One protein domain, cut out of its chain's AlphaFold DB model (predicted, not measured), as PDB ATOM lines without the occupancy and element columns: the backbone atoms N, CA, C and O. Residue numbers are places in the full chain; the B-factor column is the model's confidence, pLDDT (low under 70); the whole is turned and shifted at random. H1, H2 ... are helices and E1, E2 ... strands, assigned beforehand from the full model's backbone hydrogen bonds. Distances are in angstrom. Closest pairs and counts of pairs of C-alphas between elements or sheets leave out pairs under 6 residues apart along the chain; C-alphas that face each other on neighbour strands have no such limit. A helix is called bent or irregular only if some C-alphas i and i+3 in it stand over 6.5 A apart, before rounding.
ATOM      1  N   ILE A   8     220.921 223.045 190.349       95.75
ATOM      2  CA  ILE A   8     222.369 223.169 190.169       95.75
ATOM      3  C   ILE A   8     222.871 221.861 189.571       95.75
ATOM      4  O   ILE A   8     222.818 220.805 190.203       95.75
ATOM      5  N   LEU A   9     223.383 221.939 188.351       97.19
ATOM      6  CA  LEU A   9     223.917 220.807 187.612       97.19
ATOM      7  C   LEU A   9     225.445 220.829 187.642       97.19
ATOM      8  O   LEU A   9     226.075 221.885 187.645       97.19
ATOM      9  N   THR A  10     226.076 219.658 187.582       97.44
ATOM     10  CA  THR A  10     227.485 219.615 187.167       97.44
ATOM     11  C   THR A  10     227.586 220.025 185.701       97.44
ATOM     12  O   THR A  10     226.668 219.755 184.926       97.44
ATOM     13  N   GLU A  11     228.704 220.620 185.285       96.06
ATOM     14  CA  GLU A  11     228.866 221.065 183.894       96.06
ATOM     15  C   GLU A  11     228.687 219.910 182.893       96.06
ATOM     16  O   GLU A  11     227.975 220.046 181.904       96.06
ATOM     17  N   ASN A  12     229.202 218.718 183.207       96.44
ATOM     18  CA  ASN A  12     228.973 217.520 182.391       96.44
ATOM     19  C   ASN A  12     227.488 217.134 182.299       96.44
ATOM     20  O   ASN A  12     227.039 216.622 181.278       96.44
ATOM     21  N   THR A  13     226.705 217.354 183.357       96.69
ATOM     22  CA  THR A  13     225.258 217.097 183.328       96.69
ATOM     23  C   THR A  13     224.524 218.142 182.503       96.69
ATOM     24  O   THR A  13     223.649 217.763 181.732       96.69
ATOM     25  N   ALA A  14     224.920 219.412 182.595       96.94
ATOM     26  CA  ALA A  14     224.384 220.479 181.757       96.94
ATOM     27  C   ALA A  14     224.648 220.214 180.267       96.94
ATOM     28  O   ALA A  14     223.716 220.229 179.470       96.94
ATOM     29  N   LYS A  15     225.889 219.876 179.891       97.12
ATOM     30  CA  LYS A  15     226.256 219.584 178.492       97.12
ATOM     31  C   LYS A  15     225.477 218.399 177.913       97.12
ATOM     32  O   LYS A  15     225.093 218.435 176.751       97.12
ATOM     33  N   ARG A  16     225.160 217.389 178.733       96.94
ATOM     34  CA  ARG A  16     224.331 216.239 178.322       96.94
ATOM     35  C   ARG A  16     222.887 216.599 177.964       96.94
ATOM     36  O   ARG A  16     222.228 215.777 177.341       96.94
ATOM     37  N   LEU A  17     222.392 217.789 178.315       96.88
ATOM     38  CA  LEU A  17     221.078 218.251 177.851       96.88
ATOM     39  C   LEU A  17     221.037 218.445 176.327       96.88
ATOM     40  O   LEU A  17     219.961 218.364 175.749       96.88
ATOM     41  N   ALA A  18     222.185 218.662 175.675       97.19
ATOM     42  CA  ALA A  18     222.271 218.794 174.222       97.19
ATOM     43  C   ALA A  18     222.007 217.469 173.475       97.19
ATOM     44  O   ALA A  18     221.702 217.491 172.281       97.19
ATOM     45  N   GLY A  19     222.103 216.328 174.166       96.56
ATOM     46  CA  GLY A  19     222.036 214.998 173.564       96.56
ATOM     47  C   GLY A  19     223.369 214.566 172.950       96.56
ATOM     48  O   GLY A  19     224.440 214.933 173.437       96.56
ATOM     49  N   ASP A  20     223.289 213.776 171.882       93.94
ATOM     50  CA  ASP A  20     224.448 213.244 171.157       93.94
ATOM     51  C   ASP A  20     224.906 214.166 170.006       93.94
ATOM     52  O   ASP A  20     224.228 215.133 169.647       93.94
ATOM     53  N   ASN A  21     226.051 213.825 169.393       91.88
ATOM     54  CA  ASN A  21     226.673 214.526 168.257       91.88
ATOM     55  C   ASN A  21     226.915 216.019 168.511       91.88
ATOM     56  O   ASN A  21     226.573 216.870 167.693       91.88
ATOM     57  N   THR A  22     227.497 216.333 169.666       94.00
ATOM     58  CA  THR A  22     227.629 217.719 170.103       94.00
ATOM     59  C   THR A  22     228.772 218.464 169.419       94.00
ATOM     60  O   THR A  22     229.897 217.964 169.384       94.00
ATOM     61  N   ILE A  23     228.513 219.702 169.005       93.75
ATOM     62  CA  ILE A  23     229.519 220.712 168.667       93.75
ATOM     63  C   ILE A  23     229.620 221.673 169.854       93.75
ATOM     64  O   ILE A  23     228.596 222.101 170.389       93.75
ATOM     65  N   VAL A  24     230.843 221.987 170.286       94.38
ATOM     66  CA  VAL A  24     231.095 222.943 171.373       94.38
ATOM     67  C   VAL A  24     231.773 224.177 170.799       94.38
ATOM     68  O   VAL A  24     232.781 224.060 170.104       94.38
ATOM     69  N   CYS A  25     231.221 225.340 171.118       92.94
ATOM     70  CA  CYS A  25     231.702 226.642 170.684       92.94
ATOM     71  C   CYS A  25     231.921 227.507 171.925       92.94
ATOM     72  O   CYS A  25     231.048 227.571 172.788       92.94
ATOM     73  N   GLU A  26     233.060 228.184 172.005       93.75
ATOM     74  CA  GLU A  26     233.319 229.175 173.051       93.75
ATOM     75  C   GLU A  26     233.082 230.575 172.487       93.75
ATOM     76  O   GLU A  26     233.324 230.834 171.308       93.75
ATOM     77  N   THR A  27     232.573 231.452 173.338       90.44
ATOM     78  CA  THR A  27     232.213 232.840 173.037       90.44
ATOM     79  C   THR A  27     232.652 233.718 174.202       90.44
ATOM     80  O   THR A  27     233.041 233.193 175.253       90.44
ATOM     81  N   ASP A  28     232.561 235.036 174.060       89.00
ATOM     82  CA  ASP A  28     232.908 235.945 175.149       89.00
ATOM     83  C   ASP A  28     231.972 235.709 176.338       89.00
ATOM     84  O   ASP A  28     230.780 236.009 176.293       89.00
ATOM     85  N   GLY A  29     232.504 235.093 177.395       92.38
ATOM     86  CA  GLY A  29     231.773 234.793 178.625       92.38
ATOM     87  C   GLY A  29     230.801 233.608 178.571       92.38
ATOM     88  O   GLY A  29     230.085 233.408 179.547       92.38
ATOM     89  N   ALA A  30     230.744 232.798 177.503       96.00
ATOM     90  CA  ALA A  30     229.881 231.608 177.486       96.00
ATOM     91  C   ALA A  30     230.385 230.458 176.609       96.00
ATOM     92  O   ALA A  30     231.018 230.665 175.576       96.00
ATOM     93  N   SER A  31     229.988 229.241 176.985       96.81
ATOM     94  CA  SER A  31     230.138 228.034 176.172       96.81
ATOM     95  C   SER A  31     228.784 227.607 175.617       96.81
ATOM     96  O   SER A  31     227.797 227.513 176.353       96.81
ATOM     97  N   ILE A  32     228.743 227.292 174.329       97.50
ATOM     98  CA  ILE A  32     227.550 226.850 173.614       97.50
ATOM     99  C   ILE A  32     227.760 225.407 173.167       97.50
ATOM    100  O   ILE A  32     228.749 225.085 172.517       97.50
ATOM    101  N   VAL A  33     226.812 224.534 173.498       97.75
ATOM    102  CA  VAL A  33     226.789 223.138 173.060       97.75
ATOM    103  C   VAL A  33     225.584 222.923 172.161       97.75
ATOM    104  O   VAL A  33     224.438 223.005 172.600       97.75
ATOM    105  N   LEU A  34     225.847 222.648 170.892       95.94
ATOM    106  CA  LEU A  34     224.848 222.307 169.888       95.94
ATOM    107  C   LEU A  34     224.770 220.789 169.785       95.94
ATOM    108  O   LEU A  34     225.760 220.178 169.403       95.94
ATOM    109  N   GLY A  35     223.633 220.174 170.093       95.56
ATOM    110  CA  GLY A  35     223.443 218.736 169.909       95.56
ATOM    111  C   GLY A  35     222.128 218.398 169.219       95.56
ATOM    112  O   GLY A  35     221.361 219.276 168.807       95.56
ATOM    113  N   ASN A  36     221.880 217.100 169.053       94.50
ATOM    114  CA  ASN A  36     220.694 216.616 168.349       94.50
ATOM    115  C   ASN A  36     219.389 216.929 169.086       94.50
ATOM    116  O   ASN A  36     218.389 217.187 168.416       94.50
ATOM    117  N   ASP A  37     219.410 216.959 170.420       96.06
ATOM    118  CA  ASP A  37     218.206 217.114 171.241       96.06
ATOM    119  C   ASP A  37     217.949 218.576 171.604       96.06
ATOM    120  O   ASP A  37     216.802 219.026 171.616       96.06
ATOM    121  N   ALA A  38     219.013 219.333 171.883       97.00
ATOM    122  CA  ALA A  38     218.911 220.715 172.327       97.00
ATOM    123  C   ALA A  38     220.164 221.534 172.003       97.00
ATOM    124  O   ALA A  38     221.226 221.020 171.654       97.00
ATOM    125  N   MET A  39     220.022 222.845 172.153       97.31
ATOM    126  CA  MET A  39     221.141 223.760 172.339       97.31
ATOM    127  C   MET A  39     221.284 224.039 173.834       97.31
ATOM    128  O   MET A  39     220.282 224.216 174.523       97.31
ATOM    129  N   VAL A  40     222.506 224.088 174.347       98.31
ATOM    130  CA  VAL A  40     222.792 224.412 175.748       98.31
ATOM    131  C   VAL A  40     223.758 225.578 175.779       98.31
ATOM    132  O   VAL A  40     224.812 225.515 175.156       98.31
ATOM    133  N   ILE A  41     223.413 226.628 176.511       98.12
ATOM    134  CA  ILE A  41     224.253 227.806 176.698       98.12
ATOM    135  C   ILE A  41     224.611 227.883 178.177       98.12
ATOM    136  O   ILE A  41     223.728 227.897 179.035       98.12
ATOM    137  N   ILE A  42     225.907 227.923 178.469       98.12
ATOM    138  CA  ILE A  42     226.448 228.024 179.822       98.12
ATOM    139  C   ILE A  42     227.299 229.293 179.878       98.12
ATOM    140  O   ILE A  42     228.432 229.291 179.399       98.12
ATOM    141  N   ALA A  43     226.750 230.367 180.441       97.06
ATOM    142  CA  ALA A  43     227.472 231.622 180.635       97.06
ATOM    143  C   ALA A  43     228.212 231.669 181.970       97.06
ATOM    144  O   ALA A  43     227.808 231.034 182.945       97.06
ATOM    145  N   GLU A  44     229.265 232.469 182.028       94.44
ATOM    146  CA  GLU A  44     229.885 232.884 183.275       94.44
ATOM    147  C   GLU A  44     228.939 233.765 184.097       94.44
ATOM    148  O   GLU A  44     228.041 234.437 183.586       94.44
ATOM    149  N   ARG A  45     229.148 233.768 185.413       91.69
ATOM    150  CA  ARG A  45     228.529 234.757 186.295       91.69
ATOM    151  C   ARG A  45     229.274 236.076 186.130       91.69
ATOM    152  O   ARG A  45     230.452 236.146 186.470       91.69
ATOM    153  N   GLY A  46     228.601 237.131 185.692       80.12
ATOM    154  CA  GLY A  46     229.263 238.418 185.491       80.12
ATOM    155  C   GLY A  46     228.308 239.525 185.085       80.12
ATOM    156  O   GLY A  46     227.131 239.270 184.857       80.12
ATOM    157  N   ASN A  47     228.828 240.753 185.046       73.75
ATOM    158  CA  ASN A  47     228.082 241.973 184.752       73.75
ATOM    159  C   ASN A  47     228.686 242.871 183.670       73.75
ATOM    160  O   ASN A  47     228.321 244.044 183.597       73.75
ATOM    161  N   GLY A  48     229.581 242.331 182.844       81.50
ATOM    162  CA  GLY A  48     230.084 243.041 181.672       81.50
ATOM    163  C   GLY A  48     228.977 243.268 180.641       81.50
ATOM    164  O   GLY A  48     228.063 242.455 180.506       81.50
ATOM    165  N   LEU A  49     229.061 244.390 179.929       84.00
ATOM    166  CA  LEU A  49     228.107 244.762 178.877       84.00
ATOM    167  C   LEU A  49     228.388 244.053 177.541       84.00
ATOM    168  O   LEU A  49     227.558 244.063 176.635       84.00
ATOM    169  N   ASP A  50     229.582 243.489 177.432       86.94
ATOM    170  CA  ASP A  50     230.209 242.881 176.266       86.94
ATOM    171  C   ASP A  50     230.410 241.367 176.428       86.94
ATOM    172  O   ASP A  50     230.956 240.717 175.542       86.94
ATOM    173  N   ILE A  51     229.945 240.793 177.542       91.75
ATOM    174  CA  ILE A  51     230.039 239.362 177.822       91.75
ATOM    175  C   ILE A  51     228.664 238.705 177.760       91.75
ATOM    176  O   ILE A  51     227.647 239.261 178.173       91.75
ATOM    177  N   SER A  52     228.641 237.471 177.273       95.00
ATOM    178  CA  SER A  52     227.449 236.635 177.256       95.00
ATOM    179  C   SER A  52     226.971 236.332 178.673       95.00
ATOM    180  O   SER A  52     227.762 235.968 179.543       95.00
ATOM    181  N   GLY A  53     225.664 236.418 178.903       95.50
ATOM    182  CA  GLY A  53     225.092 236.185 180.222       95.50
ATOM    183  C   GLY A  53     223.670 236.698 180.390       95.50
ATOM    184  O   GLY A  53     222.982 237.066 179.440       95.50
ATOM    185  N   VAL A  54     223.215 236.692 181.641       95.00
ATOM    186  CA  VAL A  54     221.898 237.213 182.021       95.00
ATOM    187  C   VAL A  54     221.946 238.737 182.072       95.00
ATOM    188  O   VAL A  54     222.807 239.302 182.737       95.00
ATOM    189  N   TRP A  55     220.989 239.377 181.399       92.44
ATOM    190  CA  TRP A  55     220.882 240.832 181.279       92.44
ATOM    191  C   TRP A  55     219.725 241.448 182.062       92.44
ATOM    192  O   TRP A  55     219.735 242.629 182.358       92.44
ATOM    193  N   ASN A  56     218.663 240.705 182.341       92.19
ATOM    194  CA  ASN A  56     217.625 241.081 183.304       92.19
ATOM    195  C   ASN A  56     216.791 239.831 183.609       92.19
ATOM    196  O   ASN A  56     217.148 238.728 183.188       92.19
ATOM    197  N   SER A  57     215.671 239.977 184.319       92.75
ATOM    198  CA  SER A  57     214.798 238.845 184.657       92.75
ATOM    199  C   SER A  57     214.295 238.069 183.429       92.75
ATOM    200  O   SER A  57     213.976 236.884 183.530       92.75
ATOM    201  N   ARG A  58     214.248 238.713 182.256       94.50
ATOM    202  CA  ARG A  58     213.685 238.177 181.012       94.50
ATOM    203  C   ARG A  58     214.690 238.003 179.889       94.50
ATOM    204  O   ARG A  58     214.322 237.388 178.895       94.50
ATOM    205  N   ARG A  59     215.893 238.567 179.965       94.94
ATOM    206  CA  ARG A  59     216.818 238.653 178.828       94.94
ATOM    207  C   ARG A  59     218.149 237.993 179.134       94.94
ATOM    208  O   ARG A  59     218.723 238.174 180.205       94.94
ATOM    209  N   PHE A  60     218.636 237.259 178.147       96.12
ATOM    210  CA  PHE A  60     219.963 236.672 178.101       96.12
ATOM    211  C   PHE A  60     220.642 237.146 176.819       96.12
ATOM    212  O   PHE A  60     220.051 237.051 175.742       96.12
ATOM    213  N   HIS A  61     221.860 237.659 176.923       95.50
ATOM    214  CA  HIS A  61     222.635 238.131 175.783       95.50
ATOM    215  C   HIS A  61     223.743 237.133 175.452       95.50
ATOM    216  O   HIS A  61     224.386 236.573 176.338       95.50
ATOM    217  N   LEU A  62     223.951 236.911 174.162       95.00
ATOM    218  CA  LEU A  62     225.109 236.233 173.602       95.00
ATOM    219  C   LEU A  62     225.937 237.251 172.831       95.00
ATOM    220  O   LEU A  62     225.392 237.987 172.006       95.00
ATOM    221  N   HIS A  63     227.240 237.234 173.061       94.12
ATOM    222  CA  HIS A  63     228.222 238.079 172.399       94.12
ATOM    223  C   HIS A  63     229.191 237.202 171.605       94.12
ATOM    224  O   HIS A  63     229.615 236.142 172.061       94.12
ATOM    225  N   GLY A  64     229.429 237.602 170.360       85.00
ATOM    226  CA  GLY A  64     230.160 236.852 169.351       85.00
ATOM    227  C   GLY A  64     231.583 237.365 169.110       85.00
ATOM    228  O   GLY A  64     232.054 238.243 169.820       85.00
ATOM    229  N   PRO A  65     232.257 236.838 168.073       89.06
ATOM    230  CA  PRO A  65     231.652 236.208 166.895       89.06
ATOM    231  C   PRO A  65     231.050 234.823 167.177       89.06
ATOM    232  O   PRO A  65     231.700 233.947 167.740       89.06
ATOM    233  N   LEU A  66     229.796 234.616 166.765       89.00
ATOM    234  CA  LEU A  66     229.108 233.329 166.870       89.00
ATOM    235  C   LEU A  66     229.300 232.533 165.578       89.00
ATOM    236  O   LEU A  66     229.112 233.055 164.478       89.00
ATOM    237  N   VAL A  67     229.659 231.252 165.711       89.00
ATOM    238  CA  VAL A  67     229.832 230.365 164.552       89.00
ATOM    239  C   VAL A  67     228.517 230.185 163.791       89.00
ATOM    240  O   VAL A  67     227.429 230.264 164.367       89.00
ATOM    241  N   GLU A  68     228.617 229.896 162.497       87.94
ATOM    242  CA  GLU A  68     227.467 229.799 161.592       87.94
ATOM    243  C   GLU A  68     226.372 228.848 162.102       87.94
ATOM    244  O   GLU A  68     225.194 229.208 162.101       87.94
ATOM    245  N   ASP A  69     226.753 227.684 162.635       89.50
ATOM    246  CA  ASP A  69     225.808 226.698 163.173       89.50
ATOM    247  C   ASP A  69     224.955 227.260 164.322       89.50
ATOM    248  O   ASP A  69     223.781 226.911 164.455       89.50
ATOM    249  N   VAL A  70     225.509 228.167 165.138       90.88
ATOM    250  CA  VAL A  70     224.766 228.861 166.203       90.88
ATOM    251  C   VAL A  70     223.744 229.816 165.596       90.88
ATOM    252  O   VAL A  70     222.585 229.814 166.010       90.88
ATOM    253  N   ALA A  71     224.135 230.600 164.588       88.69
ATOM    254  CA  ALA A  71     223.227 231.526 163.916       88.69
ATOM    255  C   ALA A  71     222.066 230.789 163.230       88.69
ATOM    256  O   ALA A  71     220.902 231.156 163.416       88.69
ATOM    257  N   VAL A  72     222.367 229.697 162.518       87.06
ATOM    258  CA  VAL A  72     221.361 228.830 161.889       87.06
ATOM    259  C   VAL A  72     220.441 228.223 162.945       87.06
ATOM    260  O   VAL A  72     219.224 228.218 162.766       87.06
ATOM    261  N   ARG A  73     220.988 227.765 164.077       89.06
ATOM    262  CA  ARG A  73     220.193 227.190 165.169       89.06
ATOM    263  C   ARG A  73     219.213 228.191 165.782       89.06
ATOM    264  O   ARG A  73     218.091 227.806 166.105       89.06
ATOM    265  N   LEU A  74     219.630 229.445 165.956       90.19
ATOM    266  CA  LEU A  74     218.822 230.487 166.592       90.19
ATOM    267  C   LEU A  74     217.771 231.080 165.642       90.19
ATOM    268  O   LEU A  74     216.632 231.307 166.052       90.19
ATOM    269  N   PHE A  75     218.129 231.325 164.379       86.44
ATOM    270  CA  PHE A  75     217.302 232.126 163.469       86.44
ATOM    271  C   PHE A  75     216.849 231.389 162.201       86.44
ATOM    272  O   PHE A  75     215.979 231.884 161.489       86.44
ATOM    273  N   GLY A  76     217.336 230.169 161.958       78.56
ATOM    274  CA  GLY A  76     216.849 229.290 160.889       78.56
ATOM    275  C   GLY A  76     217.362 229.626 159.486       78.56
ATOM    276  O   GLY A  76     216.857 229.071 158.514       78.56
ATOM    277  N   HIS A  77     218.345 230.516 159.352       69.12
ATOM    278  CA  HIS A  77     218.931 230.879 158.063       69.12
ATOM    279  C   HIS A  77     220.441 231.108 158.170       69.12
ATOM    280  O   HIS A  77     220.947 231.545 159.205       69.12
ATOM    281  N   GLN A  78     221.152 230.836 157.072       62.22
ATOM    282  CA  GLN A  78     222.542 231.260 156.929       62.22
ATOM    283  C   GLN A  78     222.597 232.790 156.796       62.22
ATOM    284  O   GLN A  78     221.699 233.368 156.172       62.22
ATOM    285  N   PRO A  79     223.627 233.454 157.344       54.56
ATOM    286  CA  PRO A  79     223.774 234.909 157.249       54.56
ATOM    287  C   PRO A  79     223.815 235.422 155.800       54.56
ATOM    288  O   PRO A  79     223.294 236.488 155.502       54.56
ATOM    289  N   THR A  80     224.357 234.612 154.886       56.53
ATOM    290  CA  THR A  80     224.552 234.926 153.461       56.53
ATOM    291  C   THR A  80     223.312 234.702 152.588       56.53
ATOM    292  O   THR A  80     223.363 234.912 151.373       56.53
ATOM    293  N   SER A  81     222.187 234.252 153.158       53.00
ATOM    294  CA  SER A  81     220.964 234.026 152.387       53.00
ATOM    295  C   SER A  81     220.255 235.360 152.108       53.00
ATOM    296  O   SER A  81     219.816 236.015 153.053       53.00
ATOM    297  N   PRO A  82     220.012 235.746 150.836       44.75
ATOM    298  CA  PRO A  82     219.265 236.962 150.477       44.75
ATOM    299  C   PRO A  82     217.796 236.945 150.932       44.75
ATOM    300  O   PRO A  82     217.036 237.875 150.667       44.75
ATOM    301  N   GLN A  83     217.362 235.854 151.562       47.44
ATOM    302  CA  GLN A  83     216.013 235.639 152.036       47.44
ATOM    303  C   GLN A  83     216.014 235.723 153.564       47.44
ATOM    304  O   GLN A  83     216.045 234.699 154.248       47.44
ATOM    305  N   PHE A  84     215.862 236.943 154.092       47.91
ATOM    306  CA  PHE A  84     215.172 237.197 155.366       47.91
ATOM    307  C   PHE A  84     213.711 236.720 155.238       47.91
ATOM    308  O   PHE A  84     212.753 237.491 155.226       47.91
ATOM    309  N   SER A  85     213.526 235.423 155.017       45.94
ATOM    310  CA  SER A  85     212.222 234.812 154.873       45.94
ATOM    311  C   SER A  85     211.734 234.495 156.281       45.94
ATOM    312  O   SER A  85     212.200 233.563 156.934       45.94
ATOM    313  N   TRP A  86     210.728 235.243 156.718       48.12
ATOM    314  CA  TRP A  86     209.836 234.932 157.842       48.12
ATOM    315  C   TRP A  86     209.191 233.530 157.745       48.12
ATOM    316  O   TRP A  86     208.518 233.103 158.678       48.12
ATOM    317  N   ALA A  87     209.399 232.811 156.634       46.97
ATOM    318  CA  ALA A  87     208.932 231.456 156.374       46.97
ATOM    319  C   ALA A  87     209.976 230.352 156.654       46.97
ATOM    320  O   ALA A  87     209.638 229.174 156.535       46.97
ATOM    321  N   ALA A  88     211.222 230.681 157.027       56.19
ATOM    322  CA  ALA A  88     212.184 229.660 157.443       56.19
ATOM    323  C   ALA A  88     211.730 229.057 158.781       56.19
ATOM    324  O   ALA A  88     211.510 229.775 159.761       56.19
ATOM    325  N   GLN A  89     211.547 227.733 158.823       59.88
ATOM    326  CA  GLN A  89     211.188 227.047 160.059       59.88
ATOM    327  C   GLN A  89     212.344 227.179 161.047       59.88
ATOM    328  O   GLN A  89     213.400 226.574 160.871       59.88
ATOM    329  N   ARG A  90     212.125 227.981 162.095       67.62
ATOM    330  CA  ARG A  90     213.016 228.023 163.251       67.62
ATOM    331  C   ARG A  90     213.156 226.618 163.805       67.62
ATOM    332  O   ARG A  90     212.171 225.883 163.920       67.62
ATOM    333  N   ASP A  91     214.376 226.271 164.170       79.44
ATOM    334  CA  ASP A  91     214.630 225.007 164.820       79.44
ATOM    335  C   ASP A  91     213.898 224.960 166.167       79.44
ATOM    336  O   ASP A  91     214.178 225.728 167.086       79.44
ATOM    337  N   VAL A  92     212.921 224.059 166.256       84.94
ATOM    338  CA  VAL A  92     212.007 223.935 167.399       84.94
ATOM    339  C   VAL A  92     212.648 223.280 168.619       84.94
ATOM    340  O   VAL A  92     212.040 223.254 169.689       84.94
ATOM    341  N   ARG A  93     213.853 222.720 168.477       93.31
ATOM    342  CA  ARG A  93     214.544 222.059 169.583       93.31
ATOM    343  C   ARG A  93     214.884 223.080 170.681       93.31
ATOM    344  O   ARG A  93     215.348 224.177 170.351       93.31
ATOM    345  N   PRO A  94     214.735 222.727 171.968       96.25
ATOM    346  CA  PRO A  94     214.896 223.655 173.084       96.25
ATOM    347  C   PRO A  94     216.297 224.272 173.158       96.25
ATOM    348  O   PRO A  94     217.285 223.687 172.704       96.25
ATOM    349  N   ILE A  95     216.361 225.457 173.765       97.44
ATOM    350  CA  ILE A  95     217.599 226.147 174.130       97.44
ATOM    351  C   ILE A  95     217.630 226.213 175.652       97.44
ATOM    352  O   ILE A  95     216.823 226.912 176.250       97.44
ATOM    353  N   HIS A  96     218.527 225.476 176.286       98.19
ATOM    354  CA  HIS A  96     218.699 225.476 177.733       98.19
ATOM    355  C   HIS A  96     219.675 226.575 178.144       98.19
ATOM    356  O   HIS A  96     220.795 226.620 177.636       98.19
ATOM    357  N   LEU A  97     219.261 227.438 179.072       98.38
ATOM    358  CA  LEU A  97     220.084 228.531 179.588       98.38
ATOM    359  C   LEU A  97     220.603 228.200 180.986       98.38
ATOM    360  O   LEU A  97     219.828 227.813 181.868       98.38
ATOM    361  N   LEU A  98     221.909 228.366 181.191       98.31
ATOM    362  CA  LEU A  98     222.577 228.146 182.467       98.31
ATOM    363  C   LEU A  98     223.619 229.229 182.763       98.31
ATOM    364  O   LEU A  98     224.223 229.794 181.851       98.31
ATOM    365  N   THR A  99     223.894 229.429 184.051       97.56
ATOM    366  CA  THR A  99     225.001 230.269 184.535       97.56
ATOM    367  C   THR A  99     225.940 229.470 185.434       97.56
ATOM    368  O   THR A  99     225.490 228.772 186.347       97.56
ATOM    369  N   ARG A 100     227.254 229.584 185.219       96.88
ATOM    370  CA  ARG A 100     228.283 228.995 186.081       96.88
ATOM    371  C   ARG A 100     228.338 229.719 187.417       96.88
ATOM    372  O   ARG A 100     228.515 230.928 187.490       96.88
ATOM    373  N   LEU A 101     228.232 228.960 188.496       95.31
ATOM    374  CA  LEU A 101     228.444 229.390 189.872       95.31
ATOM    375  C   LEU A 101     229.537 228.518 190.507       95.31
ATOM    376  O   LEU A 101     229.777 227.405 190.036       95.31
ATOM    377  N   PRO A 102     230.130 228.930 191.644       93.75
ATOM    378  CA  PRO A 102     231.106 228.094 192.352       93.75
ATOM    379  C   PRO A 102     230.591 226.686 192.708       93.75
ATOM    380  O   PRO A 102     231.374 225.748 192.803       93.75
ATOM    381  N   ALA A 103     229.276 226.530 192.896       93.19
ATOM    382  CA  ALA A 103     228.638 225.256 193.234       93.19
ATOM    383  C   ALA A 103     228.276 224.376 192.016       93.19
ATOM    384  O   ALA A 103     227.862 223.235 192.206       93.19
ATOM    385  N   GLY A 104     228.386 224.889 190.784       96.81
ATOM    386  CA  GLY A 104     227.948 224.216 189.556       96.81
ATOM    387  C   GLY A 104     227.229 225.160 188.588       96.81
ATOM    388  O   GLY A 104     227.259 226.374 188.748       96.81
ATOM    389  N   CYS A 105     226.564 224.611 187.577       97.88
ATOM    390  CA  CYS A 105     225.781 225.360 186.596       97.88
ATOM    391  C   CYS A 105     224.328 225.487 187.069       97.88
ATOM    392  O   CYS A 105     223.620 224.483 187.143       97.88
ATOM    393  N   LEU A 106     223.884 226.700 187.389       97.62
ATOM    394  CA  LEU A 106     222.494 226.980 187.740       97.62
ATOM    395  C   LEU A 106     221.634 226.999 186.476       97.62
ATOM    396  O   LEU A 106     221.912 227.776 185.566       97.62
ATOM    397  N   TYR A 107     220.597 226.168 186.431       97.81
ATOM    398  CA  TYR A 107     219.634 226.139 185.337       97.81
ATOM    399  C   TYR A 107     218.608 227.269 185.466       97.81
ATOM    400  O   TYR A 107     217.947 227.405 186.499       97.81
ATOM    401  N   LEU A 108     218.476 228.069 184.407       97.25
ATOM    402  CA  LEU A 108     217.632 229.268 184.375       97.25
ATOM    403  C   LEU A 108     216.262 228.991 183.755       97.25
ATOM    404  O   LEU A 108     215.260 229.562 184.174       97.25
ATOM    405  N   GLY A 109     216.214 228.090 182.778       96.88
ATOM    406  CA  GLY A 109     215.021 227.823 181.987       96.88
ATOM    407  C   GLY A 109     215.353 227.669 180.510       96.88
ATOM    408  O   GLY A 109     216.474 227.306 180.134       96.88
ATOM    409  N   LEU A 110     214.354 227.937 179.675       97.31
ATOM    410  CA  LEU A 110     214.466 227.900 178.227       97.31
ATOM    411  C   LEU A 110     214.714 229.296 177.653       97.31
ATOM    412  O   LEU A 110     214.126 230.277 178.094       97.31
ATOM    413  N   GLY A 111     215.563 229.364 176.634       96.69
ATOM    414  CA  GLY A 111     215.790 230.548 175.821       96.69
ATOM    415  C   GLY A 111     214.900 230.554 174.582       96.69
ATOM    416  O   GLY A 111     214.713 229.523 173.932       96.69
ATOM    417  N   LYS A 112     214.381 231.725 174.218       95.06
ATOM    418  CA  LYS A 112     213.696 231.965 172.942       95.06
ATOM    419  C   LYS A 112     214.425 233.070 172.180       95.06
ATOM    420  O   LYS A 112     214.512 234.172 172.712       95.06
ATOM    421  N   PRO A 113     214.924 232.824 170.958       92.88
ATOM    422  CA  PRO A 113     215.613 233.849 170.181       92.88
ATOM    423  C   PRO A 113     214.676 235.027 169.894       92.88
ATOM    424  O   PRO A 113     213.574 234.836 169.362       92.88
ATOM    425  N   ALA A 114     215.115 236.231 170.257       90.75
ATOM    426  CA  ALA A 114     214.356 237.466 170.104       90.75
ATOM    427  C   ALA A 114     214.930 238.342 168.985       90.75
ATOM    428  O   ALA A 114     214.194 238.718 168.074       90.75
ATOM    429  N   GLN A 115     216.235 238.620 169.026       89.62
ATOM    430  CA  GLN A 115     216.912 239.505 168.078       89.62
ATOM    431  C   GLN A 115     218.352 239.045 167.840       89.62
ATOM    432  O   GLN A 115     218.987 238.518 168.748       89.62
ATOM    433  N   GLY A 116     218.865 239.240 166.626       89.44
ATOM    434  CA  GLY A 116     220.263 239.001 166.275       89.44
ATOM    435  C   GLY A 116     220.854 240.223 165.583       89.44
ATOM    436  O   GLY A 116     220.145 240.914 164.849       89.44
ATOM    437  N   HIS A 117     222.138 240.483 165.810       89.25
ATOM    438  CA  HIS A 117     222.899 241.526 165.129       89.25
ATOM    439  C   HIS A 117     224.048 240.899 164.354       89.25
ATOM    440  O   HIS A 117     224.778 240.058 164.881       89.25
ATOM    441  N   TYR A 118     224.208 241.335 163.109       88.88
ATOM    442  CA  TYR A 118     225.200 240.803 162.187       88.88
ATOM    443  C   TYR A 118     226.165 241.902 161.745       88.88
ATOM    444  O   TYR A 118     225.779 243.062 161.597       88.88
ATOM    445  N   THR A 119     227.423 241.540 161.525       87.12
ATOM    446  CA  THR A 119     228.446 242.391 160.902       87.12
ATOM    447  C   THR A 119     229.247 241.529 159.944       87.12
ATOM    448  O   THR A 119     229.672 240.448 160.334       87.12
ATOM    449  N   ASP A 120     229.393 241.975 158.695       86.44
ATOM    450  CA  ASP A 120     230.049 241.217 157.619       86.44
ATOM    451  C   ASP A 120     229.578 239.752 157.543       86.44
ATOM    452  O   ASP A 120     230.378 238.822 157.499       86.44
ATOM    453  N   ASP A 121     228.256 239.549 157.589       83.19
ATOM    454  CA  ASP A 121     227.601 238.231 157.588       83.19
ATOM    455  C   ASP A 121     227.964 237.322 158.786       83.19
ATOM    456  O   ASP A 121     227.670 236.129 158.791       83.19
ATOM    457  N   VAL A 122     228.542 237.866 159.858       86.56
ATOM    458  CA  VAL A 122     228.810 237.146 161.111       86.56
ATOM    459  C   VAL A 122     227.823 237.594 162.179       86.56
ATOM    460  O   VAL A 122     227.643 238.789 162.394       86.56
ATOM    461  N   LEU A 123     227.182 236.649 162.876       89.50
ATOM    462  CA  LEU A 123     226.338 236.969 164.030       89.50
ATOM    463  C   LEU A 123     227.244 237.417 165.188       89.50
ATOM    464  O   LEU A 123     227.942 236.604 165.793       89.50
ATOM    465  N   VAL A 124     227.243 238.715 165.484       92.38
ATOM    466  CA  VAL A 124     228.098 239.326 166.516       92.38
ATOM    467  C   VAL A 124     227.398 239.453 167.863       92.38
ATOM    468  O   VAL A 124     228.063 239.532 168.889       92.38
ATOM    469  N   SER A 125     226.065 239.437 167.894       93.25
ATOM    470  CA  SER A 125     225.316 239.295 169.143       93.25
ATOM    471  C   SER A 125     223.919 238.732 168.918       93.25
ATOM    472  O   SER A 125     223.334 238.882 167.844       93.25
ATOM    473  N   ALA A 126     223.367 238.088 169.943       93.56
ATOM    474  CA  ALA A 126     221.988 237.623 169.951       93.56
ATOM    475  C   ALA A 126     221.336 237.829 171.317       93.56
ATOM    476  O   ALA A 126     221.945 237.617 172.360       93.56
ATOM    477  N   GLU A 127     220.064 238.198 171.300       94.94
ATOM    478  CA  GLU A 127     219.227 238.345 172.478       94.94
ATOM    479  C   GLU A 127     218.237 237.181 172.551       94.94
ATOM    480  O   GLU A 127     217.548 236.863 171.573       94.94
ATOM    481  N   LEU A 128     218.139 236.561 173.726       96.00
ATOM    482  CA  LEU A 128     217.163 235.526 174.033       96.00
ATOM    483  C   LEU A 128     216.245 235.970 175.172       96.00
ATOM    484  O   LEU A 128     216.695 236.537 176.165       96.00
ATOM    485  N   THR A 129     214.959 235.649 175.055       96.44
ATOM    486  CA  THR A 129     214.014 235.725 176.170       96.44
ATOM    487  C   THR A 129     214.141 234.481 177.049       96.44
ATOM    488  O   THR A 129     214.151 233.369 176.520       96.44
ATOM    489  N   ILE A 130     214.192 234.656 178.367       96.44
ATOM    490  CA  ILE A 130     214.223 233.591 179.378       96.44
ATOM    491  C   ILE A 130     212.783 233.195 179.744       96.44
ATOM    492  O   ILE A 130     211.941 234.060 179.989       96.44
ATOM    493  N   ASP A 131     212.500 231.893 179.765       95.44
ATOM    494  CA  ASP A 131     211.204 231.313 180.131       95.44
ATOM    495  C   ASP A 131     211.388 230.120 181.100       95.44
ATOM    496  O   ASP A 131     212.019 229.125 180.719       95.44
ATOM    497  N   PRO A 132     210.852 230.173 182.337       94.44
ATOM    498  CA  PRO A 132     210.103 231.287 182.927       94.44
ATOM    499  C   PRO A 132     210.988 232.506 183.227       94.44
ATOM    500  O   PRO A 132     212.210 232.401 183.294       94.44
ATOM    501  N   GLU A 133     210.352 233.659 183.445       93.75
ATOM    502  CA  GLU A 133     211.028 234.853 183.963       93.75
ATOM    503  C   GLU A 133     211.709 234.553 185.310       93.75
ATOM    504  O   GLU A 133     211.143 233.876 186.174       93.75
ATOM    505  N   LEU A 134     212.933 235.057 185.488       94.31
ATOM    506  CA  LEU A 134     213.695 234.874 186.717       94.31
ATOM    507  C   LEU A 134     213.090 235.689 187.859       94.31
ATOM    508  O   LEU A 134     212.721 236.850 187.690       94.31
ATOM    509  N   THR A 135     213.071 235.102 189.052       92.44
ATOM    510  CA  THR A 135     212.791 235.851 190.278       92.44
ATOM    511  C   THR A 135     213.964 236.766 190.627       92.44
ATOM    512  O   THR A 135     215.110 236.500 190.252       92.44
ATOM    513  N   ASP A 136     213.700 237.803 191.420       89.00
ATOM    514  CA  ASP A 136     214.733 238.725 191.907       89.00
ATOM    515  C   ASP A 136     215.883 238.012 192.628       89.00
ATOM    516  O   ASP A 136     217.047 238.357 192.441       89.00
ATOM    517  N   GLU A 137     215.565 236.987 193.425       90.75
ATOM    518  CA  GLU A 137     216.559 236.185 194.145       90.75
ATOM    519  C   GLU A 137     217.516 235.472 193.179       90.75
ATOM    520  O   GLU A 137     218.727 235.426 193.406       90.75
ATOM    521  N   LEU A 138     216.989 234.930 192.078       92.81
ATOM    522  CA  LEU A 138     217.805 234.256 191.075       92.81
ATOM    523  C   LEU A 138     218.619 235.238 190.260       92.81
ATOM    524  O   LEU A 138     219.803 234.982 190.034       92.81
ATOM    525  N   LEU A 139     218.007 236.356 189.863       92.19
ATOM    526  CA  LEU A 139     218.687 237.415 189.135       92.19
ATOM    527  C   LEU A 139     219.886 237.930 189.936       92.19
ATOM    528  O   LEU A 139     220.999 237.942 189.419       92.19
ATOM    529  N   ASP A 140     219.698 238.249 191.217       91.00
ATOM    530  CA  ASP A 140     220.771 238.728 192.095       91.00
ATOM    531  C   ASP A 140     221.832 237.636 192.373       91.00
ATOM    532  O   ASP A 140     222.981 237.926 192.720       91.00
ATOM    533  N   ARG A 141     221.499 236.354 192.182       91.75
ATOM    534  CA  ARG A 141     222.461 235.250 192.299       91.75
ATOM    535  C   ARG A 141     223.359 235.131 191.066       91.75
ATOM    536  O   ARG A 141     224.580 235.015 191.227       91.75
ATOM    537  N   VAL A 142     222.787 235.148 189.862       92.56
ATOM    538  CA  VAL A 142     223.521 234.976 188.585       92.56
ATOM    539  C   VAL A 142     224.148 236.257 188.074       92.56
ATOM    540  O   VAL A 142     225.178 236.225 187.410       92.56
ATOM    541  N   TRP A 143     223.553 237.379 188.441       89.31
ATOM    542  CA  TRP A 143     223.998 238.696 188.069       89.31
ATOM    543  C   TRP A 143     223.969 239.571 189.322       89.31
ATOM    544  O   TRP A 143     223.027 240.339 189.534       89.31
TER     545      TRP A 143
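This is residues 8 to 143 of the 369 residues of an uncharacterized protein of Actinoplanes lobatus (UniProt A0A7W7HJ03). One seven-stranded sheet is folded back on itself into two leaves that face each other, E1, E2, E3 and E5 against E7 and E4, with the long, bent strand E6 as the hinge. H1 runs along E3 on the side of the first leaf turned away from the second, H2 sits at one end of the fold, and H3 lies across E6 near the other end. The 136 printed residues hold H1, E1, E2, E3, E4, H2, E5, E6, E7 and H3 in that order; the class is mixed, helices and strands. The mixed sheet runs E1, E2, E3, E5, E6, E7, E4, with E3 and E5 parallel and the other neighbours antiparallel. The whole is compact, with a radius of gyration of the C-alphas of 14.2 A and spans of 44 by 32 by 24 A.

Find C-alpha 11 at (228.866, 221.065, 183.894); from there H1 runs to residue 18. Next come E1, residues 23 to 27, E2, 30 to 34, and E3, 39 to 43. E4 takes residues 59 to 66, 18.0 A long, and H2 residues 68 to 75. E5, residues 95 to 101, measures 19.4 A. Look for E6 from C-alpha 104 at (227.948, 224.216, 189.556) to residue 119, 33.9 A, bending by 88 degrees at residue 110. E7, residues 122 to 131, measures 26.6 A; H3, residues 136 to 142, ends at C-alpha 142, (223.521, 234.976, 188.585).

E1, E2, E3 form one meander, each strand the antiparallel neighbour of the one before, and E5, E6, E7 another. Look for N 25 and O 32, 2.9 A, between E1 and E2; N 33 and O 40, 2.8 A, between E2 and E3; and N 98 and O 41, 2.9 A, between E3 and E5. E6 pairs with E5 over residues 104 to 110, as at N 106 and O 99, 2.8 A, and with E7 over 110 to 119, as at N 112 and O 129, 2.8 A. E7 and E4 show N 62 and O 126, 2.8 A. Edge strands E1 and E4 touch, closest at the C-alphas of Thr 27 and Gly 64, 5.8 A. H1 is on the sheet at a height of 7.4 A, and H3, on the opposite face, at 9.7 A. H2 touches E7, closest at the C-alphas of Ala 71 and Leu 123, 6.3 A. Every O i to N i+4 pair is within hydrogen-bond range in H2 and H3; in H1, 2 of 4 are.

The C-alphas of Pro 82 and Ala 103 are the two farthest apart, 45.3 A. The printed part has no cut. The links E3 to E4 and H2 to E5 are long, with 15 and 19 residues. Check residues 77 to 90: their pLDDT is under 70, against a mean of 88.9 for the printed part.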